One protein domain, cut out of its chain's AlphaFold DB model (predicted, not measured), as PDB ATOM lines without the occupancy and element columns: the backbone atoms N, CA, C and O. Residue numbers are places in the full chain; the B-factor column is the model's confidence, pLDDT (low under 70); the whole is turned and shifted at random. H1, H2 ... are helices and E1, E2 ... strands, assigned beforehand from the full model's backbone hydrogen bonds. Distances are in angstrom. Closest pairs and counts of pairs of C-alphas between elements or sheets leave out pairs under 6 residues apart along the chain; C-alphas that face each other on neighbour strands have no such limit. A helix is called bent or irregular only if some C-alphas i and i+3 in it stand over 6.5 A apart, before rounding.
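What this domain is: This is residues 169 to 376 of the 840 residues of the protein "VWFA domain-containing protein" of Herpetosiphonaceae bacterium (UniProt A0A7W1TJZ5). With little regular structure, long loops spread from a strongly twisted, branched sheet; bent E8 joins E6, E7 and E9, and H2 packs on it. Two helices and nine strands hold 77 of 208 printed residues, mixed class. The whole is compact, radius of gyration of the C-alphas 16.9 A, spans 53 by 38 by 32 A.

Where its parts are: Find E1, residues 169 to 171, starting at (221.682, 192.544, 247.202); then E2, 185 to 187; E3, 191 to 193; E4, 219 to 223; E5, 237 to 239; H1, 262 to 268; E6, 303 to 307; H2, 312 to 323; E7, 327 to 336, 25.9 A long; E8, 344 to 360; E9, 367 to 375, ending at (219.972, 190.581, 233.691).

How they stand to each other: E6 and E9 lie on one side of E8, E7 on the other; N 330 and O 352 are within hydrogen-bond range, 2.9 A. E7, E8 and E9 form a meander, successive antiparallel neighbours. H2 touches H1, closest C-alphas Asp 262 and Ala 313, 5.6 A.

The domain as a whole: The printed part has no cut; residues 242 to 262 are among those under pLDDT 70.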
ATOM      1  N   ALA A 169     222.827 192.002 247.904       88.94
ATOM      2  CA  ALA A 169     221.682 192.544 247.202       88.94
ATOM      3  C   ALA A 169     221.919 193.996 246.764       88.94
ATOM      4  O   ALA A 169     222.464 194.814 247.512       88.94
ATOM      5  N   ILE A 170     221.461 194.311 245.556       91.50
ATOM      6  CA  ILE A 170     221.562 195.612 244.889       91.50
ATOM      7  C   ILE A 170     220.159 196.215 244.762       91.50
ATOM      8  O   ILE A 170     219.214 195.483 244.469       91.50
ATOM      9  N   PRO A 171     219.969 197.526 244.962       89.50
ATOM     10  CA  PRO A 171     218.659 198.135 244.759       89.50
ATOM     11  C   PRO A 171     218.201 198.025 243.292       89.50
ATOM     12  O   PRO A 171     218.963 198.277 242.356       89.50
ATOM     13  N   ILE A 172     216.926 197.687 243.067       87.69
ATOM     14  CA  ILE A 172     216.331 197.643 241.715       87.69
ATOM     15  C   ILE A 172     216.149 199.042 241.100       87.69
ATOM     16  O   ILE A 172     215.944 199.184 239.898       87.69
ATOM     17  N   THR A 173     216.228 200.097 241.901       86.19
ATOM     18  CA  THR A 173     216.102 201.470 241.415       86.19
ATOM     19  C   THR A 173     217.430 202.174 241.583       86.19
ATOM     20  O   THR A 173     217.903 202.310 242.704       86.19
ATOM     21  N   ILE A 174     217.990 202.666 240.481       88.50
ATOM     22  CA  ILE A 174     219.198 203.494 240.507       88.50
ATOM     23  C   ILE A 174     218.784 204.933 240.825       88.50
ATOM     24  O   ILE A 174     218.021 205.523 240.058       88.50
ATOM     25  N   ARG A 175     219.255 205.514 241.926       88.25
ATOM     26  CA  ARG A 175     218.846 206.861 242.366       88.25
ATOM     27  C   ARG A 175     220.011 207.841 242.291       88.25
ATOM     28  O   ARG A 175     221.034 207.560 242.896       88.25
ATOM     29  N   PRO A 176     219.883 208.993 241.617       87.69
ATOM     30  CA  PRO A 176     220.961 209.973 241.593       87.69
ATOM     31  C   PRO A 176     221.161 210.606 242.982       87.69
ATOM     32  O   PRO A 176     220.194 210.719 243.742       87.69
ATOM     33  N   PRO A 177     222.381 211.063 243.322       84.62
ATOM     34  CA  PRO A 177     222.599 211.853 244.527       84.62
ATOM     35  C   PRO A 177     221.828 213.173 244.435       84.62
ATOM     36  O   PRO A 177     221.789 213.813 243.382       84.62
ATOM     37  N   VAL A 178     221.236 213.597 245.551       82.81
ATOM     38  CA  VAL A 178     220.584 214.909 245.647       82.81
ATOM     39  C   VAL A 178     221.606 215.902 246.168       82.81
ATOM     40  O   VAL A 178     222.206 215.676 247.220       82.81
ATOM     41  N   THR A 179     221.799 216.999 245.438       80.19
ATOM     42  CA  THR A 179     222.665 218.104 245.852       80.19
ATOM     43  C   THR A 179     221.848 219.335 246.218       80.19
ATOM     44  O   THR A 179     220.816 219.604 245.602       80.19
ATOM     45  N   ASP A 180     222.309 220.103 247.203       80.75
ATOM     46  CA  ASP A 180     221.778 221.442 247.457       80.75
ATOM     47  C   ASP A 180     222.175 222.435 246.345       80.75
ATOM     48  O   ASP A 180     222.898 222.114 245.398       80.75
ATOM     49  N   SER A 181     221.713 223.681 246.472       74.94
ATOM     50  CA  SER A 181     222.054 224.783 245.564       74.94
ATOM     51  C   SER A 181     223.547 225.141 245.532       74.94
ATOM     52  O   SER A 181     223.960 225.917 244.675       74.94
ATOM     53  N   HIS A 182     224.348 224.606 246.456       76.69
ATOM     54  CA  HIS A 182     225.794 224.813 246.548       76.69
ATOM     55  C   HIS A 182     226.590 223.603 246.028       76.69
ATOM     56  O   HIS A 182     227.818 223.614 246.086       76.69
ATOM     57  N   GLY A 183     225.915 222.573 245.503       69.94
ATOM     58  CA  GLY A 183     226.547 221.360 244.984       69.94
ATOM     59  C   GLY A 183     226.952 220.350 246.062       69.94
ATOM     60  O   GLY A 183     227.588 219.348 245.737       69.94
ATOM     61  N   ASN A 184     226.581 220.566 247.328       77.94
ATOM     62  CA  ASN A 184     226.841 219.606 248.398       77.94
ATOM     63  C   ASN A 184     225.820 218.471 248.337       77.94
ATOM     64  O   ASN A 184     224.621 218.725 248.244       77.94
ATOM     65  N   VAL A 185     226.277 217.221 248.441       76.69
ATOM     66  CA  VAL A 185     225.390 216.048 248.483       76.69
ATOM     67  C   VAL A 185     224.625 216.036 249.809       76.69
ATOM     68  O   VAL A 185     225.213 215.836 250.868       76.69
ATOM     69  N   THR A 186     223.311 216.244 249.748       76.19
ATOM     70  CA  THR A 186     222.402 216.226 250.906       76.19
ATOM     71  C   THR A 186     221.731 214.873 251.095       76.19
ATOM     72  O   THR A 186     221.358 214.522 252.209       76.19
ATOM     73  N   THR A 187     221.589 214.093 250.021       78.69
ATOM     74  CA  THR A 187     221.151 212.693 250.076       78.69
ATOM     75  C   THR A 187     222.110 211.847 249.242       78.69
ATOM     76  O   THR A 187     222.244 212.117 248.043       78.69
ATOM     77  N   PRO A 188     222.782 210.844 249.840       79.75
ATOM     78  CA  PRO A 188     223.584 209.882 249.097       79.75
ATOM     79  C   PRO A 188     222.779 209.233 247.970       79.75
ATOM     80  O   PRO A 188     221.583 208.980 248.113       79.75
ATOM     81  N   GLY A 189     223.446 208.953 246.858       84.50
ATOM     82  CA  GLY A 189     222.853 208.298 245.702       84.50
ATOM     83  C   GLY A 189     223.908 207.590 244.867       84.50
ATOM     84  O   GLY A 189     225.112 207.714 245.103       84.50
ATOM     85  N   ASP A 190     223.432 206.854 243.882       88.44
ATOM     86  CA  ASP A 190     224.219 206.069 242.953       88.44
ATOM     87  C   ASP A 190     224.862 206.977 241.913       88.44
ATOM     88  O   ASP A 190     224.241 207.905 241.390       88.44
ATOM     89  N   THR A 191     226.115 206.695 241.576       90.06
ATOM     90  CA  THR A 191     226.809 207.407 240.497       90.06
ATOM     91  C   THR A 191     226.989 206.480 239.310       90.06
ATOM     92  O   THR A 191     227.620 205.434 239.429       90.06
ATOM     93  N   VAL A 192     226.452 206.855 238.152       90.19
ATOM     94  CA  VAL A 192     226.585 206.062 236.922       90.19
ATOM     95  C   VAL A 192     227.725 206.612 236.069       90.19
ATOM     96  O   VAL A 192     227.760 207.802 235.766       90.19
ATOM     97  N   PHE A 193     228.632 205.741 235.645       91.81
ATOM     98  CA  PHE A 193     229.680 206.005 234.664       91.81
ATOM     99  C   PHE A 193     229.334 205.317 233.343       91.81
ATOM    100  O   PHE A 193     228.858 204.177 233.338       91.81
ATOM    101  N   LEU A 194     229.596 205.990 232.222       86.88
ATOM    102  CA  LEU A 194     229.436 205.432 230.881       86.88
ATOM    103  C   LEU A 194     230.316 204.185 230.677       86.88
ATOM    104  O   LEU A 194     231.099 203.782 231.537       86.88
ATOM    105  N   SER A 195     230.184 203.538 229.518       81.69
ATOM    106  CA  SER A 195     230.923 202.311 229.189       81.69
ATOM    107  C   SER A 195     232.448 202.482 229.142       81.69
ATOM    108  O   SER A 195     233.165 201.481 229.224       81.69
ATOM    109  N   ASP A 196     232.937 203.724 229.060       80.94
ATOM    110  CA  ASP A 196     234.353 204.079 229.223       80.94
ATOM    111  C   ASP A 196     234.860 203.921 230.670       80.94
ATOM    112  O   ASP A 196     236.065 203.844 230.896       80.94
ATOM    113  N   GLY A 197     233.953 203.815 231.646       75.31
ATOM    114  CA  GLY A 197     234.255 203.669 233.067       75.31
ATOM    115  C   GLY A 197     234.741 204.948 233.755       75.31
ATOM    116  O   GLY A 197     235.095 204.882 234.930       75.31
ATOM    117  N   THR A 198     234.762 206.093 233.065       81.25
ATOM    118  CA  THR A 198     235.313 207.359 233.584       81.25
ATOM    119  C   THR A 198     234.351 208.533 233.472       81.25
ATOM    120  O   THR A 198     234.358 209.408 234.337       81.25
ATOM    121  N   THR A 199     233.511 208.576 232.439       88.75
ATOM    122  CA  THR A 199     232.595 209.697 232.217       88.75
ATOM    123  C   THR A 199     231.329 209.521 233.046       88.75
ATOM    124  O   THR A 199     230.567 208.581 232.821       88.75
ATOM    125  N   GLN A 200     231.079 210.432 233.989       90.94
ATOM    126  CA  GLN A 200     229.878 210.403 234.822       90.94
ATOM    127  C   GLN A 200     228.636 210.881 234.056       90.94
ATOM    128  O   GLN A 200     228.649 211.878 233.337       90.94
ATOM    129  N   LEU A 201     227.538 210.165 234.258       88.88
ATOM    130  CA  LEU A 201     226.211 210.458 233.738       88.88
ATOM    131  C   LEU A 201     225.556 211.586 234.550       88.88
ATOM    132  O   LEU A 201     225.596 211.568 235.783       88.88
ATOM    133  N   SER A 202     224.923 212.548 233.872       87.62
ATOM    134  CA  SER A 202     224.220 213.651 234.543       87.62
ATOM    135  C   SER A 202     223.132 213.117 235.492       87.62
ATOM    136  O   SER A 202     222.340 212.282 235.053       87.62
ATOM    137  N   PRO A 203     223.012 213.619 236.739       84.25
ATOM    138  CA  PRO A 203     221.942 213.243 237.677       84.25
ATOM    139  C   PRO A 203     220.509 213.404 237.137       84.25
ATOM    140  O   PRO A 203     219.586 212.781 237.648       84.25
ATOM    141  N   SER A 204     220.316 214.238 236.109       84.06
ATOM    142  CA  SER A 204     219.027 214.482 235.445       84.06
ATOM    143  C   SER A 204     218.727 213.556 234.259       84.06
ATOM    144  O   SER A 204     217.678 213.684 233.628       84.06
ATOM    145  N   ASP A 205     219.641 212.654 233.905       88.75
ATOM    146  CA  ASP A 205     219.488 211.767 232.754       88.75
ATOM    147  C   ASP A 205     218.385 210.721 232.989       88.75
ATOM    148  O   ASP A 205     218.304 210.089 234.045       88.75
ATOM    149  N   ALA A 206     217.556 210.492 231.969       85.12
ATOM    150  CA  ALA A 206     216.395 209.603 232.030       85.12
ATOM    151  C   ALA A 206     216.732 208.113 232.237       85.12
ATOM    152  O   ALA A 206     215.822 207.305 232.441       85.12
ATOM    153  N   ARG A 207     218.014 207.728 232.144       83.62
ATOM    154  CA  ARG A 207     218.482 206.372 232.460       83.62
ATOM    155  C   ARG A 207     218.467 206.085 233.962       83.62
ATOM    156  O   ARG A 207     218.316 204.922 234.329       83.62
ATOM    157  N   TYR A 208     218.565 207.100 234.827       83.19
ATOM    158  CA  TYR A 208     218.352 206.900 236.264       83.19
ATOM    159  C   TYR A 208     216.963 206.293 236.527       83.19
ATOM    160  O   TYR A 208     215.989 206.550 235.820       83.19
ATOM    161  N   GLY A 209     216.882 205.436 237.541       77.06
ATOM    162  CA  GLY A 209     215.671 204.710 237.913       77.06
ATOM    163  C   GLY A 209     215.379 203.452 237.091       77.06
ATOM    164  O   GLY A 209     214.343 202.833 237.326       77.06
ATOM    165  N   LYS A 210     216.245 203.056 236.142       79.00
ATOM    166  CA  LYS A 210     216.021 201.877 235.286       79.00
ATOM    167  C   LYS A 210     217.274 201.014 235.123       79.00
ATOM    168  O   LYS A 210     218.277 201.469 234.580       79.00
ATOM    169  N   TRP A 211     217.172 199.735 235.485       83.25
ATOM    170  CA  TRP A 211     218.044 198.690 234.941       83.25
ATOM    171  C   TRP A 211     217.534 198.247 233.565       83.25
ATOM    172  O   TRP A 211     216.331 198.272 233.303       83.25
ATOM    173  N   GLY A 212     218.439 197.860 232.667       79.06
ATOM    174  CA  GLY A 212     218.076 197.370 231.335       79.06
ATOM    175  C   GLY A 212     219.155 197.620 230.289       79.06
ATOM    176  O   GLY A 212     220.283 197.984 230.620       79.06
ATOM    177  N   SER A 213     218.801 197.454 229.012       79.00
ATOM    178  CA  SER A 213     219.728 197.580 227.874       79.00
ATOM    179  C   SER A 213     220.484 198.912 227.844       79.00
ATOM    180  O   SER A 213     221.666 198.939 227.522       79.00
ATOM    181  N   ALA A 214     219.841 200.008 228.253       81.50
ATOM    182  CA  ALA A 214     220.458 201.332 228.300       81.50
ATOM    183  C   ALA A 214     221.569 201.476 229.359       81.50
ATOM    184  O   ALA A 214     222.374 202.395 229.241       81.50
ATOM    185  N   MET A 215     221.614 200.595 230.366       83.38
ATOM    186  CA  MET A 215     222.669 200.544 231.388       83.38
ATOM    187  C   MET A 215     223.717 199.459 231.104       83.38
ATOM    188  O   MET A 215     224.713 199.367 231.820       83.38
ATOM    189  N   GLN A 216     223.522 198.610 230.089       87.44
ATOM    190  CA  GLN A 216     224.474 197.541 229.783       87.44
ATOM    191  C   GLN A 216     225.835 198.122 229.393       87.44
ATOM    192  O   GLN A 216     225.954 199.060 228.607       87.44
ATOM    193  N   GLY A 217     226.886 197.557 229.974       82.06
ATOM    194  CA  GLY A 217     228.256 198.011 229.813       82.06
ATOM    195  C   GLY A 217     228.649 199.202 230.695       82.06
ATOM    196  O   GLY A 217     229.848 199.458 230.807       82.06
ATOM    197  N   MET A 218     227.693 199.887 231.330       88.50
ATOM    198  CA  MET A 218     227.937 201.023 232.227       88.50
ATOM    199  C   MET A 218     228.327 200.545 233.624       88.50
ATOM    200  O   MET A 218     228.003 199.427 234.026       88.50
ATOM    201  N   THR A 219     229.051 201.388 234.358       93.50
ATOM    202  CA  THR A 219     229.469 201.092 235.734       93.50
ATOM    203  C   THR A 219     228.655 201.929 236.700       93.50
ATOM    204  O   THR A 219     228.645 203.149 236.590       93.50
ATOM    205  N   VAL A 220     227.982 201.289 237.647       93.00
ATOM    206  CA  VAL A 220     227.232 201.973 238.697       93.00
ATOM    207  C   VAL A 220     228.008 201.854 239.999       93.00
ATOM    208  O   VAL A 220     228.359 200.754 240.430       93.00
ATOM    209  N   ARG A 221     228.297 203.000 240.605       92.62
ATOM    210  CA  ARG A 221     228.877 203.116 241.936       92.62
ATOM    211  C   ARG A 221     227.760 203.155 242.958       92.62
ATOM    212  O   ARG A 221     227.033 204.146 243.023       92.62
ATOM    213  N   PHE A 222     227.695 202.118 243.780       91.06
ATOM    214  CA  PHE A 222     226.809 202.071 244.931       91.06
ATOM    215  C   PHE A 222     227.561 202.499 246.187       91.06
ATOM    216  O   PHE A 222     228.629 201.940 246.467       91.06
ATOM    217  N   PRO A 223     227.032 203.451 246.970       87.56
ATOM    218  CA  PRO A 223     227.587 203.733 248.280       87.56
ATOM    219  C   PRO A 223     227.342 202.555 249.235       87.56
ATOM    220  O   PRO A 223     226.332 201.850 249.157       87.56
ATOM    221  N   VAL A 224     228.277 202.343 250.161       86.50
ATOM    222  CA  VAL A 224     228.151 201.349 251.236       86.50
ATOM    223  C   VAL A 224     227.977 202.092 252.558       86.50
ATOM    224  O   VAL A 224     228.873 202.820 252.986       86.50
ATOM    225  N   ALA A 225     226.832 201.907 253.214       77.62
ATOM    226  CA  ALA A 225     226.517 202.571 254.478       77.62
ATOM    227  C   ALA A 225     227.247 201.965 255.682       77.62
ATOM    228  O   ALA A 225     227.450 200.753 255.766       77.62
ATOM    229  N   ASN A 226     227.529 202.806 256.680       73.06
ATOM    230  CA  ASN A 226     227.789 202.347 258.041       73.06
ATOM    231  C   ASN A 226     226.444 202.178 258.755       73.06
ATOM    232  O   ASN A 226     225.842 203.188 259.079       73.06
ATOM    233  N   GLY A 227     225.979 200.945 258.995       65.75
ATOM    234  CA  GLY A 227     224.816 200.606 259.839       65.75
ATOM    235  C   GLY A 227     223.663 201.626 259.858       65.75
ATOM    236  O   GLY A 227     222.739 201.548 259.052       65.75
ATOM    237  N   SER A 228     223.731 202.600 260.777       65.88
ATOM    238  CA  SER A 228     222.748 203.681 260.958       65.88
ATOM    239  C   SER A 228     222.493 204.552 259.724       65.88
ATOM    240  O   SER A 228     221.394 205.080 259.587       65.88
ATOM    241  N   ASP A 229     223.464 204.673 258.821       74.69
ATOM    242  CA  ASP A 229     223.401 205.532 257.633       74.69
ATOM    243  C   ASP A 229     222.734 204.824 256.439       74.69
ATOM    244  O   ASP A 229     222.760 205.320 255.312       74.69
ATOM    245  N   PHE A 230     222.177 203.624 256.640       79.06
ATOM    246  CA  PHE A 230     221.563 202.854 255.564       79.06
ATOM    247  C   PHE A 230     220.296 203.526 255.016       79.06
ATOM    248  O   PHE A 230     219.334 203.774 255.743       79.06
ATOM    249  N   ILE A 231     220.271 203.749 253.697       79.75
ATOM    250  CA  ILE A 231     219.128 204.273 252.958       79.75
ATOM    251  C   ILE A 231     218.641 203.172 252.017       79.75
ATOM    252  O   ILE A 231     219.354 202.742 251.104       79.75
ATOM    253  N   SER A 232     217.410 202.719 252.254       75.88
ATOM    254  CA  SER A 232     216.755 201.700 251.435       75.88
ATOM    255  C   SER A 232     216.566 202.184 249.998       75.88
ATOM    256  O   SER A 232     216.107 203.307 249.760       75.88
ATOM    257  N   GLY A 233     216.931 201.336 249.035       76.06
ATOM    258  CA  GLY A 233     216.863 201.670 247.613       76.06
ATOM    259  C   GLY A 233     218.031 202.525 247.104       76.06
ATOM    260  O   GLY A 233     217.923 203.051 246.003       76.06
ATOM    261  N   VAL A 234     219.098 202.688 247.895       81.62
ATOM    262  CA  VAL A 234     220.350 203.368 247.502       81.62
ATOM    263  C   VAL A 234     221.560 202.489 247.820       81.62
ATOM    264  O   VAL A 234     222.417 202.251 246.978       81.62
ATOM    265  N   HIS A 235     221.646 201.961 249.040       86.44
ATOM    266  CA  HIS A 235     222.814 201.181 249.450       86.44
ATOM    267  C   HIS A 235     222.698 199.698 249.084       86.44
ATOM    268  O   HIS A 235     221.606 199.124 249.060       86.44
ATOM    269  N   VAL A 236     223.844 199.052 248.859       87.69
ATOM    270  CA  VAL A 236     223.925 197.583 248.804       87.69
ATOM    271  C   VAL A 236     223.706 196.985 250.192       87.69
ATOM    272  O   VAL A 236     223.965 197.640 251.206       87.69
ATOM    273  N   SER A 237     223.271 195.730 250.252       85.69
ATOM    274  CA  SER A 237     223.177 194.990 251.514       85.69
ATOM    275  C   SER A 237     223.760 193.593 251.401       85.69
ATOM    276  O   SER A 237     223.689 192.980 250.340       85.69
ATOM    277  N   TRP A 238     224.322 193.075 252.491       85.88
ATOM    278  CA  TRP A 238     224.860 191.718 252.547       85.88
ATOM    279  C   TRP A 238     223.748 190.772 252.964       85.88
ATOM    280  O   TRP A 238     223.159 190.935 254.030       85.88
ATOM    281  N   LEU A 239     223.439 189.802 252.115       83.75
ATOM    282  CA  LEU A 239     222.416 188.810 252.420       83.75
ATOM    283  C   LEU A 239     222.993 187.769 253.369       83.75
ATOM    284  O   LEU A 239     224.167 187.442 253.275       83.75
ATOM    285  N   ASN A 240     222.171 187.223 254.253       80.00
ATOM    286  CA  ASN A 240     222.569 186.135 255.130       80.00
ATOM    287  C   ASN A 240     222.358 184.810 254.388       80.00
ATOM    288  O   ASN A 240     221.275 184.543 253.867       80.00
ATOM    289  N   TRP A 241     223.375 183.954 254.383       73.62
ATOM    290  CA  TRP A 241     223.307 182.578 253.888       73.62
ATOM    291  C   TRP A 241     223.812 181.641 254.984       73.62
ATOM    292  O   TRP A 241     224.544 182.057 255.886       73.62
ATOM    293  N   GLY A 242     223.396 180.380 254.950       60.94
ATOM    294  CA  GLY A 242     223.865 179.417 255.940       60.94
ATOM    295  C   GLY A 242     223.263 179.590 257.337       60.94
ATOM    296  O   GLY A 242     223.983 179.624 258.329       60.94
ATOM    297  N   GLY A 243     221.934 179.665 257.405       52.84
ATOM    298  CA  GLY A 243     221.080 179.252 258.526       52.84
ATOM    299  C   GLY A 243     221.190 179.912 259.925       52.84
ATOM    300  O   GLY A 243     222.248 180.125 260.516       52.84
ATOM    301  N   GLN A 244     220.013 180.100 260.524       45.16
ATOM    302  CA  GLN A 244     219.668 179.854 261.933       45.16
ATOM    303  C   GLN A 244     218.602 178.746 261.935       45.16
ATOM    304  O   GLN A 244     217.939 178.556 260.913       45.16
ATOM    305  N   THR A 245     218.379 178.049 263.055       53.34
ATOM    306  CA  THR A 245     217.176 177.214 263.165       53.34
ATOM    307  C   THR A 245     215.950 178.099 263.308       53.34
ATOM    308  O   THR A 245     215.654 178.580 264.399       53.34
ATOM    309  N   GLN A 246     215.250 178.340 262.205       51.62
ATOM    310  CA  GLN A 246     214.007 179.099 262.201       51.62
ATOM    311  C   GLN A 246     212.894 178.233 261.635       51.62
ATOM    312  O   GLN A 246     213.097 177.521 260.656       51.62
ATOM    313  N   THR A 247     211.728 178.289 262.274       54.81
ATOM    314  CA  THR A 247     210.500 177.750 261.700       54.81
ATOM    315  C   THR A 247     209.724 178.907 261.097       54.81
ATOM    316  O   THR A 247     209.249 179.774 261.828       54.81
ATOM    317  N   VAL A 248     209.625 178.936 259.772       53.06
ATOM    318  CA  VAL A 248     208.799 179.902 259.035       53.06
ATOM    319  C   VAL A 248     207.708 179.099 258.343       53.06
ATOM    320  O   VAL A 248     208.010 178.143 257.635       53.06
ATOM    321  N   ASN A 249     206.439 179.424 258.607       49.84
ATOM    322  CA  ASN A 249     205.273 178.728 258.039       49.84
ATOM    323  C   ASN A 249     205.282 177.189 258.219       49.84
ATOM    324  O   ASN A 249     204.748 176.463 257.388       49.84
ATOM    325  N   GLY A 250     205.880 176.680 259.305       47.97
ATOM    326  CA  GLY A 250     205.911 175.245 259.631       47.97
ATOM    327  C   GLY A 250     207.118 174.456 259.100       47.97
ATOM    328  O   GLY A 250     207.193 173.258 259.355       47.97
ATOM    329  N   VAL A 251     208.077 175.098 258.421       41.56
ATOM    330  CA  VAL A 251     209.306 174.458 257.909       41.56
ATOM    331  C   VAL A 251     210.523 174.904 258.720       41.56
ATOM    332  O   VAL A 251     210.731 176.104 258.886       41.56
ATOM    333  N   THR A 252     211.317 173.951 259.226       48.38
ATOM    334  CA  THR A 252     212.510 174.194 260.061       48.38
ATOM    335  C   THR A 252     213.803 174.149 259.238       48.38
ATOM    336  O   THR A 252     214.119 173.132 258.628       48.38
ATOM    337  N   TYR A 253     214.594 175.222 259.281       49.75
ATOM    338  CA  TYR A 253     215.923 175.305 258.643       49.75
ATOM    339  C   TYR A 253     217.045 175.001 259.650       49.75
ATOM    340  O   TYR A 253     216.797 175.034 260.847       49.75
ATOM    341  N   THR A 254     218.272 174.682 259.215       44.25
ATOM    342  CA  THR A 254     219.408 174.386 260.125       44.25
ATOM    343  C   THR A 254     220.570 175.360 259.911       44.25
ATOM    344  O   THR A 254     220.863 175.753 258.787       44.25
ATOM    345  N   GLN A 255     221.228 175.760 261.004       49.78
ATOM    346  CA  GLN A 255     222.305 176.755 261.056       49.78
ATOM    347  C   GLN A 255     223.683 176.249 260.585       49.78
ATOM    348  O   GLN A 255     224.094 175.161 260.982       49.78
ATOM    349  N   LEU A 256     224.455 177.092 259.879       48.66
ATOM    350  CA  LEU A 256     225.918 176.968 259.829       48.66
ATOM    351  C   LEU A 256     226.595 177.766 260.961       48.66
ATOM    352  O   LEU A 256     226.151 178.867 261.310       48.66
ATOM    353  N   PRO A 257     227.709 177.277 261.527       44.50
ATOM    354  CA  PRO A 257     228.506 178.050 262.477       44.50
ATOM    355  C   PRO A 257     229.003 179.379 261.870       44.50
ATOM    356  O   PRO A 257     229.590 179.381 260.793       44.50
ATOM    357  N   GLY A 258     228.820 180.503 262.579       50.97
ATOM    358  CA  GLY A 258     229.501 181.771 262.266       50.97
ATOM    359  C   GLY A 258     228.847 182.705 261.236       50.97
ATOM    360  O   GLY A 258     229.582 183.361 260.512       50.97
ATOM    361  N   LYS A 259     227.507 182.810 261.182       55.09
ATOM    362  CA  LYS A 259     226.751 183.734 260.296       55.09
ATOM    363  C   LYS A 259     227.424 185.111 260.121       55.09
ATOM    364  O   LYS A 259     227.695 185.787 261.111       55.09
ATOM    365  N   ASN A 260     227.668 185.529 258.875       59.19
ATOM    366  CA  ASN A 260     228.322 186.801 258.521       59.19
ATOM    367  C   ASN A 260     229.639 187.106 259.259       59.19
ATOM    368  O   ASN A 260     230.057 188.265 259.301       59.19
ATOM    369  N   GLY A 261     230.287 186.097 259.845       63.66
ATOM    370  CA  GLY A 261     231.643 186.221 260.344       63.66
ATOM    371  C   GLY A 261     232.602 186.384 259.173       63.66
ATOM    372  O   GLY A 261     232.332 185.929 258.060       63.66
ATOM    373  N   ASP A 262     233.742 187.015 259.425       69.31
ATOM    374  CA  ASP A 262     234.726 187.325 258.385       69.31
ATOM    375  C   ASP A 262     235.148 186.080 257.583       69.31
ATOM    376  O   ASP A 262     235.280 186.142 256.364       69.31
ATOM    377  N   SER A 263     235.271 184.920 258.239       71.31
ATOM    378  CA  SER A 263     235.649 183.653 257.600       71.31
ATOM    379  C   SER A 263     234.539 183.026 256.751       71.31
ATOM    380  O   SER A 263     234.811 182.558 255.646       71.31
ATOM    381  N   SER A 264     233.288 183.020 257.225       70.19
ATOM    382  CA  SER A 264     232.158 182.489 256.453       70.19
ATOM    383  C   SER A 264     231.862 183.381 255.253       70.19
ATOM    384  O   SER A 264     231.613 182.885 254.157       70.19
ATOM    385  N   LEU A 265     231.920 184.701 255.458       73.44
ATOM    386  CA  LEU A 265     231.712 185.708 254.424       73.44
ATOM    387  C   LEU A 265     232.815 185.629 253.365       73.44
ATOM    388  O   LEU A 265     232.506 185.590 252.180       73.44
ATOM    389  N   ALA A 266     234.075 185.470 253.770       75.50
ATOM    390  CA  ALA A 266     235.165 185.179 252.846       75.50
ATOM    391  C   ALA A 266     234.913 183.907 252.020       75.50
ATOM    392  O   ALA A 266     235.071 183.933 250.803       75.50
ATOM    393  N   ALA A 267     234.486 182.808 252.650       73.56
ATOM    394  CA  ALA A 267     234.223 181.551 251.950       73.56
ATOM    395  C   ALA A 267     233.081 181.676 250.924       73.56
ATOM    396  O   ALA A 267     233.178 181.132 249.825       73.56
ATOM    397  N   ALA A 268     232.031 182.439 251.230       72.56
ATOM    398  CA  ALA A 268     230.911 182.675 250.318       72.56
ATOM    399  C   ALA A 268     231.273 183.488 249.074       72.56
ATOM    400  O   ALA A 268     230.612 183.362 248.051       72.56
ATOM    401  N   TRP A 269     232.328 184.298 249.165       76.38
ATOM    402  CA  TRP A 269     232.848 185.116 248.072       76.38
ATOM    403  C   TRP A 269     233.966 184.427 247.272       76.38
ATOM    404  O   TRP A 269     234.705 185.079 246.535       76.38
ATOM    405  N   THR A 270     234.072 183.102 247.387       69.12
ATOM    406  CA  THR A 270     234.909 182.254 246.528       69.12
ATOM    407  C   THR A 270     234.037 181.410 245.602       69.12
ATOM    408  O   THR A 270     232.852 181.229 245.858       69.12
ATOM    409  N   TYR A 271     234.608 180.870 244.526       51.16
ATOM    410  CA  TYR A 271     233.918 179.924 243.648       51.16
ATOM    411  C   TYR A 271     234.255 178.474 244.055       51.16
ATOM    412  O   TYR A 271     235.444 178.173 244.180       51.16
ATOM    413  N   PRO A 272     233.274 177.562 244.252       47.75
ATOM    414  CA  PRO A 272     231.814 177.744 244.164       47.75
ATOM    415  C   PRO A 272     231.167 178.344 245.432       47.75
ATOM    416  O   PRO A 272     229.969 178.623 245.431       47.75
ATOM    417  N   GLY A 273     231.948 178.537 246.499       62.91
ATOM    418  CA  GLY A 273     231.533 179.203 247.734       62.91
ATOM    419  C   GLY A 273     230.605 178.376 248.628       62.91
ATOM    420  O   GLY A 273     230.320 177.209 248.377       62.91
ATOM    421  N   THR A 274     230.129 178.991 249.713       63.47
ATOM    422  CA  THR A 274     229.221 178.372 250.707       63.47
ATOM    423  C   THR A 274     227.740 178.676 250.462       63.47
ATOM    424  O   THR A 274     226.875 178.267 251.228       63.47
ATOM    425  N   ILE A 275     227.416 179.400 249.391       63.22
ATOM    426  CA  ILE A 275     226.048 179.833 249.057       63.22
ATOM    427  C   ILE A 275     225.097 178.662 248.760       63.22
ATOM    428  O   ILE A 275     223.887 178.791 248.918       63.22
ATOM    429  N   GLN A 276     225.639 177.494 248.383       56.34
ATOM    430  CA  GLN A 276     224.879 176.257 248.147       56.34
ATOM    431  C   GLN A 276     224.138 175.771 249.400       56.34
ATOM    432  O   GLN A 276     223.203 174.983 249.301       56.34
ATOM    433  N   GLN A 277     224.552 176.251 250.574       62.00
ATOM    434  CA  GLN A 277     223.922 175.961 251.860       62.00
ATOM    435  C   GLN A 277     222.652 176.796 252.093       62.00
ATOM    436  O   GLN A 277     222.004 176.640 253.125       62.00
ATOM    437  N   GLY A 278     222.291 177.645 251.129       66.06
ATOM    438  CA  GLY A 278     221.018 178.343 251.080       66.06
ATOM    439  C   GLY A 278     221.012 179.715 251.749       66.06
ATOM    440  O   GLY A 278     221.881 180.035 252.562       66.06
ATOM    441  N   PHE A 279     220.019 180.533 251.400       75.31
ATOM    442  CA  PHE A 279     219.786 181.848 251.996       75.31
ATOM    443  C   PHE A 279     218.897 181.749 253.239       75.31
ATOM    444  O   PHE A 279     218.056 180.858 253.355       75.31
ATOM    445  N   LEU A 280     219.101 182.659 254.194       75.62
ATOM    446  CA  LEU A 280     218.260 182.739 255.382       75.62
ATOM    447  C   LEU A 280     216.977 183.506 255.058       75.62
ATOM    448  O   LEU A 280     216.985 184.732 254.965       75.62
ATOM    449  N   GLU A 281     215.881 182.770 254.934       76.44
ATOM    450  CA  GLU A 281     214.539 183.311 254.723       76.44
ATOM    451  C   GLU A 281     214.106 184.228 255.875       76.44
ATOM    452  O   GLU A 281     214.464 184.033 257.036       76.44
ATOM    453  N   ALA A 282     213.303 185.231 255.553       75.38
ATOM    454  CA  ALA A 282     212.683 186.154 256.485       75.38
ATOM    455  C   ALA A 282     211.164 186.164 256.284       75.38
ATOM    456  O   ALA A 282     210.646 185.927 255.190       75.38
ATOM    457  N   ALA A 283     210.432 186.460 257.357       74.19
ATOM    458  CA  ALA A 283     208.998 186.683 257.259       74.19
ATOM    459  C   ALA A 283     208.724 187.971 256.473       74.19
ATOM    460  O   ALA A 283     209.377 188.994 256.698       74.19
ATOM    461  N   SER A 284     207.726 187.928 255.589       77.94
ATOM    462  CA  SER A 284     207.235 189.149 254.961       77.94
ATOM    463  C   SER A 284     206.552 190.035 256.001       77.94
ATOM    464  O   SER A 284     205.698 189.577 256.762       77.94
ATOM    465  N   GLN A 285     206.937 191.308 256.020       72.12
ATOM    466  CA  GLN A 285     206.311 192.359 256.831       72.12
ATOM    467  C   GLN A 285     205.340 193.215 255.997       72.12
ATOM    468  O   GLN A 285     204.668 194.092 256.530       72.12
ATOM    469  N   ASP A 286     205.256 192.954 254.690       73.75
ATOM    470  CA  ASP A 286     204.368 193.631 253.750       73.75
ATOM    471  C   ASP A 286     203.350 192.617 253.218       73.75
ATOM    472  O   ASP A 286     203.675 191.735 252.422       73.75
ATOM    473  N   ALA A 287     202.093 192.754 253.646       73.94
ATOM    474  CA  ALA A 287     201.014 191.851 253.250       73.94
ATOM    475  C   ALA A 287     200.787 191.799 251.724       73.94
ATOM    476  O   ALA A 287     200.234 190.819 251.229       73.94
ATOM    477  N   SER A 288     201.224 192.819 250.972       77.00
ATOM    478  CA  SER A 288     201.152 192.836 249.504       77.00
ATOM    479  C   SER A 288     202.273 192.041 248.819       77.00
ATOM    480  O   SER A 288     202.182 191.763 247.624       77.00
ATOM    481  N   LYS A 289     203.307 191.639 249.570       78.69
ATOM    482  CA  LYS A 289     204.480 190.889 249.092       78.69
ATOM    483  C   LYS A 289     204.723 189.662 249.975       78.69
ATOM    484  O   LYS A 289     205.711 189.627 250.713       78.69
ATOM    485  N   PRO A 290     203.812 188.678 249.995       73.44
ATOM    486  CA  PRO A 290     203.949 187.507 250.857       73.44
ATOM    487  C   PRO A 290     205.153 186.644 250.452       73.44
ATOM    488  O   PRO A 290     205.368 186.397 249.270       73.44
ATOM    489  N   ASN A 291     205.901 186.131 251.436       66.81
ATOM    490  CA  ASN A 291     206.929 185.109 251.203       66.81
ATOM    491  C   ASN A 291     206.233 183.736 251.084       66.81
ATOM    492  O   ASN A 291     206.000 183.058 252.089       66.81
ATOM    493  N   ILE A 292     205.772 183.405 249.874       50.53
ATOM    494  CA  ILE A 292     204.839 182.294 249.614       50.53
ATOM    495  C   ILE A 292     205.497 180.909 249.570       50.53
ATOM    496  O   ILE A 292     204.782 179.923 249.753       50.53
ATOM    497  N   GLN A 293     206.815 180.811 249.355       55.25
ATOM    498  CA  GLN A 293     207.547 179.536 249.287       55.25
ATOM    499  C   GLN A 293     208.995 179.668 249.795       55.25
ATOM    500  O   GLN A 293     209.928 179.526 249.013       55.25
ATOM    501  N   PRO A 294     209.216 179.885 251.105       58.88
ATOM    502  CA  PRO A 294     210.567 179.876 251.648       58.88
ATOM    503  C   PRO A 294     211.147 178.466 251.470       58.88
ATOM    504  O   PRO A 294     210.666 177.522 252.093       58.88
ATOM    505  N   ILE A 295     212.134 178.293 250.592       54.59
ATOM    506  CA  ILE A 295     212.832 177.007 250.393       54.59
ATOM    507  C   ILE A 295     214.329 177.114 250.701       54.59
ATOM    508  O   ILE A 295     215.083 176.165 250.478       54.59
ATOM    509  N   GLY A 296     214.775 178.263 251.226       57.62
ATOM    510  CA  GLY A 296     216.172 178.503 251.573       57.62
ATOM    511  C   GLY A 296     217.060 178.660 250.342       57.62
ATOM    512  O   GLY A 296     218.267 178.458 250.420       57.62
ATOM    513  N   ARG A 297     216.495 179.002 249.186       64.06
ATOM    514  CA  ARG A 297     217.224 179.330 247.956       64.06
ATOM    515  C   ARG A 297     216.695 180.651 247.454       64.06
ATOM    516  O   ARG A 297     215.544 180.955 247.683       64.06
ATOM    517  N   LEU A 298     217.527 181.405 246.750       65.75
ATOM    518  CA  LEU A 298     217.092 182.675 246.196       65.75
ATOM    519  C   LEU A 298     216.103 182.444 245.046       65.75
ATOM    520  O   LEU A 298     216.517 182.057 243.950       65.75
ATOM    521  N   GLN A 299     214.828 182.728 245.278       65.06
ATOM    522  CA  GLN A 299     213.794 182.820 244.257       65.06
ATOM    523  C   GLN A 299     213.325 184.265 244.096       65.06
ATOM    524  O   GLN A 299     213.530 185.141 244.937       65.06
ATOM    525  N   ARG A 300     212.686 184.541 242.958       66.00
ATOM    526  CA  ARG A 300     212.024 185.827 242.752       66.00
ATOM    527  C   ARG A 300     210.832 185.926 243.708       66.00
ATOM    528  O   ARG A 300     209.920 185.113 243.623       66.00
ATOM    529  N   GLY A 301     210.796 186.992 244.497       71.56
ATOM    530  CA  GLY A 301     209.739 187.282 245.466       71.56
ATOM    531  C   GLY A 301     210.102 186.918 246.907       71.56
ATOM    532  O   GLY A 301     209.311 187.184 247.813       71.56
ATOM    533  N   ASP A 302     211.283 186.341 247.142       76.12
ATOM    534  CA  ASP A 302     211.662 185.897 248.480       76.12
ATOM    535  C   ASP A 302     212.092 187.057 249.361       76.12
ATOM    536  O   ASP A 302     212.746 188.011 248.921       76.12
ATOM    537  N   TRP A 303     211.772 186.926 250.644       83.56
ATOM    538  CA  TRP A 303     212.286 187.797 251.685       83.56
ATOM    539  C   TRP A 303     213.510 187.151 252.308       83.56
ATOM    540  O   TRP A 303     213.391 186.143 252.994       83.56
ATOM    541  N   ILE A 304     214.676 187.760 252.121       83.56
ATOM    542  CA  ILE A 304     215.945 187.234 252.628       83.56
ATOM    543  C   ILE A 304     216.467 188.136 253.742       83.56
ATOM    544  O   ILE A 304     216.552 189.357 253.589       83.56
ATOM    545  N   SER A 305     216.832 187.536 254.873       83.19
ATOM    546  CA  SER A 305     217.516 188.228 255.965       83.19
ATOM    547  C   SER A 305     218.855 188.777 255.482       83.19
ATOM    548  O   SER A 305     219.576 188.110 254.745       83.19
ATOM    549  N   GLY A 306     219.236 189.962 255.935       82.62
ATOM    550  CA  GLY A 306     220.507 190.575 255.582       82.62
ATOM    551  C   GLY A 306     221.025 191.506 256.665       82.62
ATOM    552  O   GLY A 306     220.434 191.649 257.735       82.62
ATOM    553  N   ASP A 307     222.153 192.135 256.373       79.94
ATOM    554  CA  ASP A 307     222.835 193.050 257.274       79.94
ATOM    555  C   ASP A 307     223.380 194.256 256.492       79.94
ATOM    556  O   ASP A 307     224.321 194.108 255.699       79.94
ATOM    557  N   PRO A 308     222.805 195.457 256.684       75.06
ATOM    558  CA  PRO A 308     223.318 196.672 256.076       75.06
ATOM    559  C   PRO A 308     224.572 197.140 256.823       75.06
ATOM    560  O   PRO A 308     224.531 197.501 257.997       75.06
ATOM    561  N   GLY A 309     225.719 197.170 256.147       77.19
ATOM    562  CA  GLY A 309     226.952 197.624 256.785       77.19
ATOM    563  C   GLY A 309     228.200 197.439 255.938       77.19
ATOM    564  O   GLY A 309     228.167 196.899 254.837       77.19
ATOM    565  N   VAL A 310     229.337 197.865 256.475       82.56
ATOM    566  CA  VAL A 310     230.642 197.729 255.822       82.56
ATOM    567  C   VAL A 310     231.295 196.422 256.253       82.56
ATOM    568  O   VAL A 310     231.471 196.180 257.444       82.56
ATOM    569  N   LYS A 311     231.712 195.600 255.286       82.12
ATOM    570  CA  LYS A 311     232.384 194.315 255.527       82.12
ATOM    571  C   LYS A 311     233.855 194.387 255.126       82.12
ATOM    572  O   LYS A 311     234.265 193.797 254.136       82.12
ATOM    573  N   ALA A 312     234.656 195.144 255.878       81.56
ATOM    574  CA  ALA A 312     236.065 195.392 255.540       81.56
ATOM    575  C   ALA A 312     236.892 194.101 255.353       81.56
ATOM    576  O   ALA A 312     237.804 194.074 254.531       81.56
ATOM    577  N   ALA A 313     236.529 193.015 256.042       79.00
ATOM    578  CA  ALA A 313     237.178 191.714 255.907       79.00
ATOM    579  C   ALA A 313     237.056 191.071 254.510       79.00
ATOM    580  O   ALA A 313     237.867 190.214 254.176       79.00
ATOM    581  N   LEU A 314     236.107 191.508 253.671       83.12
ATOM    582  CA  LEU A 314     235.945 191.023 252.293       83.12
ATOM    583  C   LEU A 314     236.958 191.585 251.295       83.12
ATOM    584  O   LEU A 314     236.937 191.208 250.121       83.12
ATOM    585  N   GLN A 315     237.824 192.509 251.720       86.81
ATOM    586  CA  GLN A 315     238.697 193.240 250.808       86.81
ATOM    587  C   GLN A 315     239.552 192.308 249.933       86.81
ATOM    588  O   GLN A 315     239.654 192.548 248.734       86.81
ATOM    589  N   ALA A 316     240.096 191.220 250.484       85.31
ATOM    590  CA  ALA A 316     240.916 190.277 249.720       85.31
ATOM    591  C   ALA A 316     240.110 189.499 248.657       85.31
ATOM    592  O   ALA A 316     240.573 189.313 247.529       85.31
ATOM    593  N   GLN A 317     238.895 189.058 248.993       85.75
ATOM    594  CA  GLN A 317     238.036 188.301 248.079       85.75
ATOM    595  C   GLN A 317     237.504 189.193 246.956       85.75
ATOM    596  O   GLN A 317     237.599 188.825 245.786       85.75
ATOM    597  N   LEU A 318     237.025 190.398 247.285       87.38
ATOM    598  CA  LEU A 318     236.578 191.368 246.282       87.38
ATOM    599  C   LEU A 318     237.719 191.786 245.352       87.38
ATOM    600  O   LEU A 318     237.494 191.940 244.152       87.38
ATOM    601  N   ASP A 319     238.945 191.919 245.868       86.88
ATOM    602  CA  ASP A 319     240.109 192.243 245.039       86.88
ATOM    603  C   ASP A 319     240.476 191.114 244.072       86.88
ATOM    604  O   ASP A 319     240.820 191.369 242.915       86.88
ATOM    605  N   THR A 320     240.320 189.864 244.510       81.75
ATOM    606  CA  THR A 320     240.509 188.683 243.658       81.75
ATOM    607  C   THR A 320     239.487 188.664 242.518       81.75
ATOM    608  O   THR A 320     239.867 188.548 241.353       81.75
ATOM    609  N   LEU A 321     238.197 188.852 242.820       81.50
ATOM    610  CA  LEU A 321     237.130 188.889 241.808       81.50
ATOM    611  C   LEU A 321     237.284 190.075 240.844       81.50
ATOM    612  O   LEU A 321     237.095 189.921 239.637       81.50
ATOM    613  N   ARG A 322     237.675 191.248 241.363       87.56
ATOM    614  CA  ARG A 322     237.985 192.451 240.574       87.56
ATOM    615  C   ARG A 322     239.131 192.190 239.599       87.56
ATOM    616  O   ARG A 322     238.998 192.470 238.408       87.56
ATOM    617  N   THR A 323     240.245 191.654 240.096       78.56
ATOM    618  CA  THR A 323     241.453 191.386 239.300       78.56
ATOM    619  C   THR A 323     241.175 190.360 238.207       78.56
ATOM    620  O   THR A 323     241.569 190.556 237.059       78.56
ATOM    621  N   ASN A 324     240.416 189.315 238.537       74.81
ATOM    622  CA  ASN A 324     240.037 188.266 237.595       74.81
ATOM    623  C   ASN A 324     238.897 188.675 236.648       74.81
ATOM    624  O   ASN A 324     238.562 187.905 235.752       74.81
ATOM    625  N   GLN A 325     238.294 189.857 236.837       76.62
ATOM    626  CA  GLN A 325     237.078 190.287 236.137       76.62
ATOM    627  C   GLN A 325     235.984 189.214 236.178       76.62
ATOM    628  O   GLN A 325     235.355 188.916 235.167       76.62
ATOM    629  N   THR A 326     235.814 188.599 237.348       69.44
ATOM    630  CA  THR A 326     234.896 187.477 237.534       69.44
ATOM    631  C   THR A 326     233.454 187.930 237.347       69.44
ATOM    632  O   THR A 326     233.072 189.011 237.800       69.44
ATOM    633  N   ASP A 327     232.660 187.085 236.699       71.12
ATOM    634  CA  ASP A 327     231.219 187.255 236.594       71.12
ATOM    635  C   ASP A 327     230.566 187.043 237.968       71.12
ATOM    636  O   ASP A 327     230.722 185.999 238.606       71.12
ATOM    637  N   VAL A 328     229.846 188.061 238.434       76.31
ATOM    638  CA  VAL A 328     229.182 188.096 239.739       76.31
ATOM    639  C   VAL A 328     227.688 188.274 239.504       76.31
ATOM    640  O   VAL A 328     227.256 189.292 238.963       76.31
ATOM    641  N   MET A 329     226.886 187.298 239.918       80.00
ATOM    642  CA  MET A 329     225.430 187.417 239.896       80.00
ATOM    643  C   MET A 329     224.967 187.980 241.241       80.00
ATOM    644  O   MET A 329     225.370 187.491 242.295       80.00
ATOM    645  N   LEU A 330     224.160 189.038 241.225       86.81
ATOM    646  CA  LEU A 330     223.749 189.754 242.434       86.81
ATOM    647  C   LEU A 330     222.232 189.951 242.458       86.81
ATOM    648  O   LEU A 330     221.676 190.412 241.456       86.81
ATOM    649  N   PRO A 331     221.538 189.628 243.562       87.00
ATOM    650  CA  PRO A 331     220.092 189.790 243.637       87.00
ATOM    651  C   PRO A 331     219.692 191.261 243.653       87.00
ATOM    652  O   PRO A 331     220.296 192.076 244.342       87.00
ATOM    653  N   PHE A 332     218.633 191.601 242.934       89.00
ATOM    654  CA  PHE A 332     217.960 192.881 243.048       89.00
ATOM    655  C   PHE A 332     216.935 192.843 244.174       89.00
ATOM    656  O   PHE A 332     216.139 191.905 244.234       89.00
ATOM    657  N   TYR A 333     216.905 193.880 245.009       89.19
ATOM    658  CA  TYR A 333     215.856 194.091 246.004       89.19
ATOM    659  C   TYR A 333     215.079 195.380 245.729       89.19
ATOM    660  O   TYR A 333     215.648 196.367 245.254       89.19
ATOM    661  N   ASP A 334     213.777 195.385 246.014       85.94
ATOM    662  CA  ASP A 334     212.918 196.564 245.827       85.94
ATOM    663  C   ASP A 334     212.588 197.284 247.141       85.94
ATOM    664  O   ASP A 334     212.535 198.513 247.172       85.94
ATOM    665  N   VAL A 335     212.402 196.537 248.230       83.31
ATOM    666  CA  VAL A 335     212.117 197.064 249.568       83.31
ATOM    667  C   VAL A 335     212.853 196.275 250.650       83.31
ATOM    668  O   VAL A 335     213.231 195.117 250.460       83.31
ATOM    669  N   ASN A 336     213.028 196.910 251.810       85.94
ATOM    670  CA  ASN A 336     213.424 196.249 253.048       85.94
ATOM    671  C   ASN A 336     212.307 196.355 254.098       85.94
ATOM    672  O   ASN A 336     211.414 197.193 253.995       85.94
ATOM    673  N   ASN A 337     212.381 195.547 255.152       78.75
ATOM    674  CA  ASN A 337     211.408 195.517 256.253       78.75
ATOM    675  C   ASN A 337     211.481 196.723 257.222       78.75
ATOM    676  O   ASN A 337     211.078 196.610 258.379       78.75
ATOM    677  N   GLY A 338     212.052 197.854 256.798       70.25
ATOM    678  CA  GLY A 338     212.212 199.055 257.625       70.25
ATOM    679  C   GLY A 338     213.275 198.962 258.729       70.25
ATOM    680  O   GLY A 338     213.425 199.912 259.493       70.25
ATOM    681  N   SER A 339     214.029 197.859 258.823       71.81
ATOM    682  CA  SER A 339     215.136 197.710 259.779       71.81
ATOM    683  C   SER A 339     216.496 197.974 259.123       71.81
ATOM    684  O   SER A 339     216.782 197.451 258.047       71.81
ATOM    685  N   ASN A 340     217.354 198.738 259.813       71.38
ATOM    686  CA  ASN A 340     218.716 199.105 259.385       71.38
ATOM    687  C   ASN A 340     219.815 198.407 260.225       71.38
ATOM    688  O   ASN A 340     220.921 198.919 260.362       71.38
ATOM    689  N   GLY A 341     219.502 197.266 260.843       69.06
ATOM    690  CA  GLY A 341     220.427 196.510 261.700       69.06
ATOM    691  C   GLY A 341     220.317 195.004 261.473       69.06
ATOM    692  O   GLY A 341     219.799 194.574 260.449       69.06
ATOM    693  N   SER A 342     220.720 194.187 262.449       67.25
ATOM    694  CA  SER A 342     220.813 192.717 262.319       67.25
ATOM    695  C   SER A 342     219.495 191.969 262.040       67.25
ATOM    696  O   SER A 342     219.524 190.757 261.840       67.25
ATOM    697  N   ASN A 343     218.359 192.674 262.037       73.06
ATOM    698  CA  ASN A 343     217.030 192.149 261.709       73.06
ATOM    699  C   ASN A 343     216.536 192.616 260.327       73.06
ATOM    700  O   ASN A 343     215.349 192.479 260.025       73.06
ATOM    701  N   ALA A 344     217.397 193.233 259.514       81.12
ATOM    702  CA  ALA A 344     217.033 193.671 258.176       81.12
ATOM    703  C   ALA A 344     216.646 192.472 257.302       81.12
ATOM    704  O   ALA A 344     217.278 191.418 257.343       81.12
ATOM    705  N   ALA A 345     215.602 192.648 256.503       85.94
ATOM    706  CA  ALA A 345     215.178 191.682 255.501       85.94
ATOM    707  C   ALA A 345     214.848 192.406 254.203       85.94
ATOM    708  O   ALA A 345     214.302 193.511 254.241       85.94
ATOM    709  N   TYR A 346     215.172 191.778 253.078       87.56
ATOM    710  CA  TYR A 346     215.115 192.359 251.744       87.56
ATOM    711  C   TYR A 346     214.237 191.503 250.846       87.56
ATOM    712  O   TYR A 346     214.445 190.295 250.754       87.56
ATOM    713  N   HIS A 347     213.274 192.137 250.182       86.69
ATOM    714  CA  HIS A 347     212.428 191.471 249.204       86.69
ATOM    715  C   HIS A 347     213.135 191.455 247.852       86.69
ATOM    716  O   HIS A 347     213.404 192.500 247.252       86.69
ATOM    717  N   THR A 348     213.491 190.258 247.405       84.75
ATOM    718  CA  THR A 348     214.274 190.033 246.195       84.75
ATOM    719  C   THR A 348     213.349 189.885 244.994       84.75
ATOM    720  O   THR A 348     212.336 189.201 245.046       84.75
ATOM    721  N   VAL A 349     213.658 190.562 243.891       80.06
ATOM    722  CA  VAL A 349     212.739 190.700 242.744       80.06
ATOM    723  C   VAL A 349     213.334 190.207 241.433       80.06
ATOM    724  O   VAL A 349     212.603 189.813 240.524       80.06
ATOM    725  N   ASN A 350     214.656 190.212 241.301       77.50
ATOM    726  CA  ASN A 350     215.351 189.686 240.131       77.50
ATOM    727  C   ASN A 350     216.833 189.448 240.471       77.50
ATOM    728  O   ASN A 350     217.232 189.678 241.606       77.50
ATOM    729  N   VAL A 351     217.660 189.017 239.519       77.88
ATOM    730  CA  VAL A 351     219.122 188.925 239.692       77.88
ATOM    731  C   VAL A 351     219.799 189.573 238.492       77.88
ATOM    732  O   VAL A 351     219.397 189.342 237.352       77.88
ATOM    733  N   GLY A 352     220.808 190.400 238.743       79.81
ATOM    734  CA  GLY A 352     221.619 191.042 237.712       79.81
ATOM    735  C   GLY A 352     222.992 190.394 237.580       79.81
ATOM    736  O   GLY A 352     223.520 189.819 238.532       79.81
ATOM    737  N   HIS A 353     223.578 190.512 236.394       82.19
ATOM    738  CA  HIS A 353     224.933 190.081 236.072       82.19
ATOM    739  C   HIS A 353     225.882 191.280 236.084       82.19
ATOM    740  O   HIS A 353     225.684 192.263 235.360       82.19
ATOM    741  N   PHE A 354     226.925 191.188 236.904       86.31
ATOM    742  CA  PHE A 354     227.868 192.265 237.157       86.31
ATOM    743  C   PHE A 354     229.323 191.809 237.093       86.31
ATOM    744  O   PHE A 354     229.649 190.642 237.286       86.31
ATOM    745  N   ILE A 355     230.213 192.777 236.888       87.00
ATOM    746  CA  ILE A 355     231.656 192.634 237.098       87.00
ATOM    747  C   ILE A 355     232.097 193.736 238.058       87.00
ATOM    748  O   ILE A 355     231.795 194.912 237.838       87.00
ATOM    749  N   ILE A 356     232.851 193.380 239.097       89.81
ATOM    750  CA  ILE A 356     233.411 194.363 240.031       89.81
ATOM    751  C   ILE A 356     234.532 195.128 239.324       89.81
ATOM    752  O   ILE A 356     235.525 194.546 238.887       89.81
ATOM    753  N   ARG A 357     234.382 196.449 239.205       91.12
ATOM    754  CA  ARG A 357     235.396 197.328 238.607       91.12
ATOM    755  C   ARG A 357     236.337 197.901 239.640       91.12
ATOM    756  O   ARG A 357     237.546 197.946 239.423       91.12
ATOM    757  N   ASN A 358     235.776 198.337 240.752       91.69
ATOM    758  CA  ASN A 358     236.503 198.984 241.821       91.69
ATOM    759  C   ASN A 358     235.679 198.912 243.106       91.69
ATOM    760  O   ASN A 358     234.479 198.655 243.060       91.69
ATOM    761  N   PHE A 359     236.305 199.129 244.252       92.12
ATOM    762  CA  PHE A 359     235.602 199.225 245.525       92.12
ATOM    763  C   PHE A 359     236.489 199.907 246.569       92.12
ATOM    764  O   PHE A 359     237.715 199.896 246.476       92.12
ATOM    765  N   SER A 360     235.863 200.465 247.598       91.00
ATOM    766  CA  SER A 360     236.527 200.903 248.821       91.00
ATOM    767  C   SER A 360     235.641 200.574 250.013       91.00
ATOM    768  O   SER A 360     234.512 201.051 250.096       91.00
ATOM    769  N   LEU A 361     236.149 199.773 250.950       86.75
ATOM    770  CA  LEU A 361     235.439 199.438 252.193       86.75
ATOM    771  C   LEU A 361     236.097 200.049 253.437       86.75
ATOM    772  O   LEU A 361     235.497 200.060 254.508       86.75
ATOM    773  N   THR A 362     237.311 200.583 253.314       83.06
ATOM    774  CA  THR A 362     238.116 201.066 254.447       83.06
ATOM    775  C   THR A 362     238.374 202.573 254.422       83.06
ATOM    776  O   THR A 362     238.742 203.129 255.454       83.06
ATOM    777  N   SER A 363     238.156 203.260 253.293       77.19
ATOM    778  CA  SER A 363     238.354 204.715 253.198       77.19
ATOM    779  C   SER A 363     237.162 205.522 253.736       77.19
ATOM    780  O   SER A 363     236.112 204.972 254.076       77.19
ATOM    781  N   GLY A 364     237.314 206.853 253.800       72.38
ATOM    782  CA  GLY A 364     236.239 207.775 254.191       72.38
ATOM    783  C   GLY A 364     235.035 207.787 253.235       72.38
ATOM    784  O   GLY A 364     233.931 208.104 253.663       72.38
ATOM    785  N   SER A 365     235.216 207.383 251.971       81.12
ATOM    786  CA  SER A 365     234.133 207.218 250.990       81.12
ATOM    787  C   SER A 365     234.039 205.755 250.583       81.12
ATOM    788  O   SER A 365     234.875 205.259 249.824       81.12
ATOM    789  N   LYS A 366     233.025 205.060 251.101       87.56
ATOM    790  CA  LYS A 366     232.872 203.612 250.941       87.56
ATOM    791  C   LYS A 366     231.906 203.299 249.811       87.56
ATOM    792  O   LYS A 366     230.795 203.827 249.787       87.56
ATOM    793  N   TYR A 367     232.333 202.468 248.871       90.06
ATOM    794  CA  TYR A 367     231.572 202.183 247.661       90.06
ATOM    795  C   TYR A 367     231.967 200.856 247.016       90.06
ATOM    796  O   TYR A 367     233.051 200.327 247.267       90.06
ATOM    797  N   ILE A 368     231.105 200.360 246.132       92.25
ATOM    798  CA  ILE A 368     231.405 199.276 245.196       92.25
ATOM    799  C   ILE A 368     230.971 199.722 243.796       92.25
ATOM    800  O   ILE A 368     229.831 200.137 243.597       92.25
ATOM    801  N   ASP A 369     231.887 199.625 242.837       93.56
ATOM    802  CA  ASP A 369     231.651 199.915 241.425       93.56
ATOM    803  C   ASP A 369     231.359 198.616 240.684       93.56
ATOM    804  O   ASP A 369     232.229 197.750 240.538       93.56
ATOM    805  N   LEU A 370     230.137 198.500 240.181       93.44
ATOM    806  CA  LEU A 370     229.653 197.326 239.474       93.44
ATOM    807  C   LEU A 370     229.381 197.686 238.020       93.44
ATOM    808  O   LEU A 370     228.515 198.507 237.721       93.44
ATOM    809  N   LYS A 371     230.103 197.054 237.093       91.62
ATOM    810  CA  LYS A 371     229.754 197.109 235.675       91.62
ATOM    811  C   LYS A 371     228.576 196.184 235.426       91.62
ATOM    812  O   LYS A 371     228.712 194.980 235.622       91.62
ATOM    813  N   TYR A 372     227.466 196.735 234.957       89.00
ATOM    814  CA  TYR A 372     226.290 195.957 234.593       89.00
ATOM    815  C   TYR A 372     226.490 195.304 233.230       89.00
ATOM    816  O   TYR A 372     226.767 195.985 232.241       89.00
ATOM    817  N   VAL A 373     226.375 193.982 233.168       84.25
ATOM    818  CA  VAL A 373     226.483 193.220 231.917       84.25
ATOM    819  C   VAL A 373     225.093 192.957 231.338       84.25
ATOM    820  O   VAL A 373     224.898 193.074 230.129       84.25
ATOM    821  N   GLY A 374     224.107 192.703 232.197       79.94
ATOM    822  CA  GLY A 374     222.715 192.458 231.832       79.94
ATOM    823  C   GLY A 374     221.955 191.784 232.971       79.94
ATOM    824  O   GLY A 374     222.503 191.587 234.052       79.94
ATOM    825  N   ASP A 375     220.695 191.423 232.739       75.19
ATOM    826  CA  ASP A 375     219.972 190.581 233.691       75.19
ATOM    827  C   ASP A 375     220.615 189.190 233.718       75.19
ATOM    828  O   ASP A 375     221.022 188.665 232.675       75.19
ATOM    829  N   ALA A 376     220.710 188.585 234.902       65.19
ATOM    830  CA  ALA A 376     221.214 187.230 235.025       65.19
ATOM    831  C   ALA A 376     220.212 186.267 234.378       65.19
ATOM    832  O   ALA A 376     219.120 186.027 234.900       65.19
TER     833      ALA A 376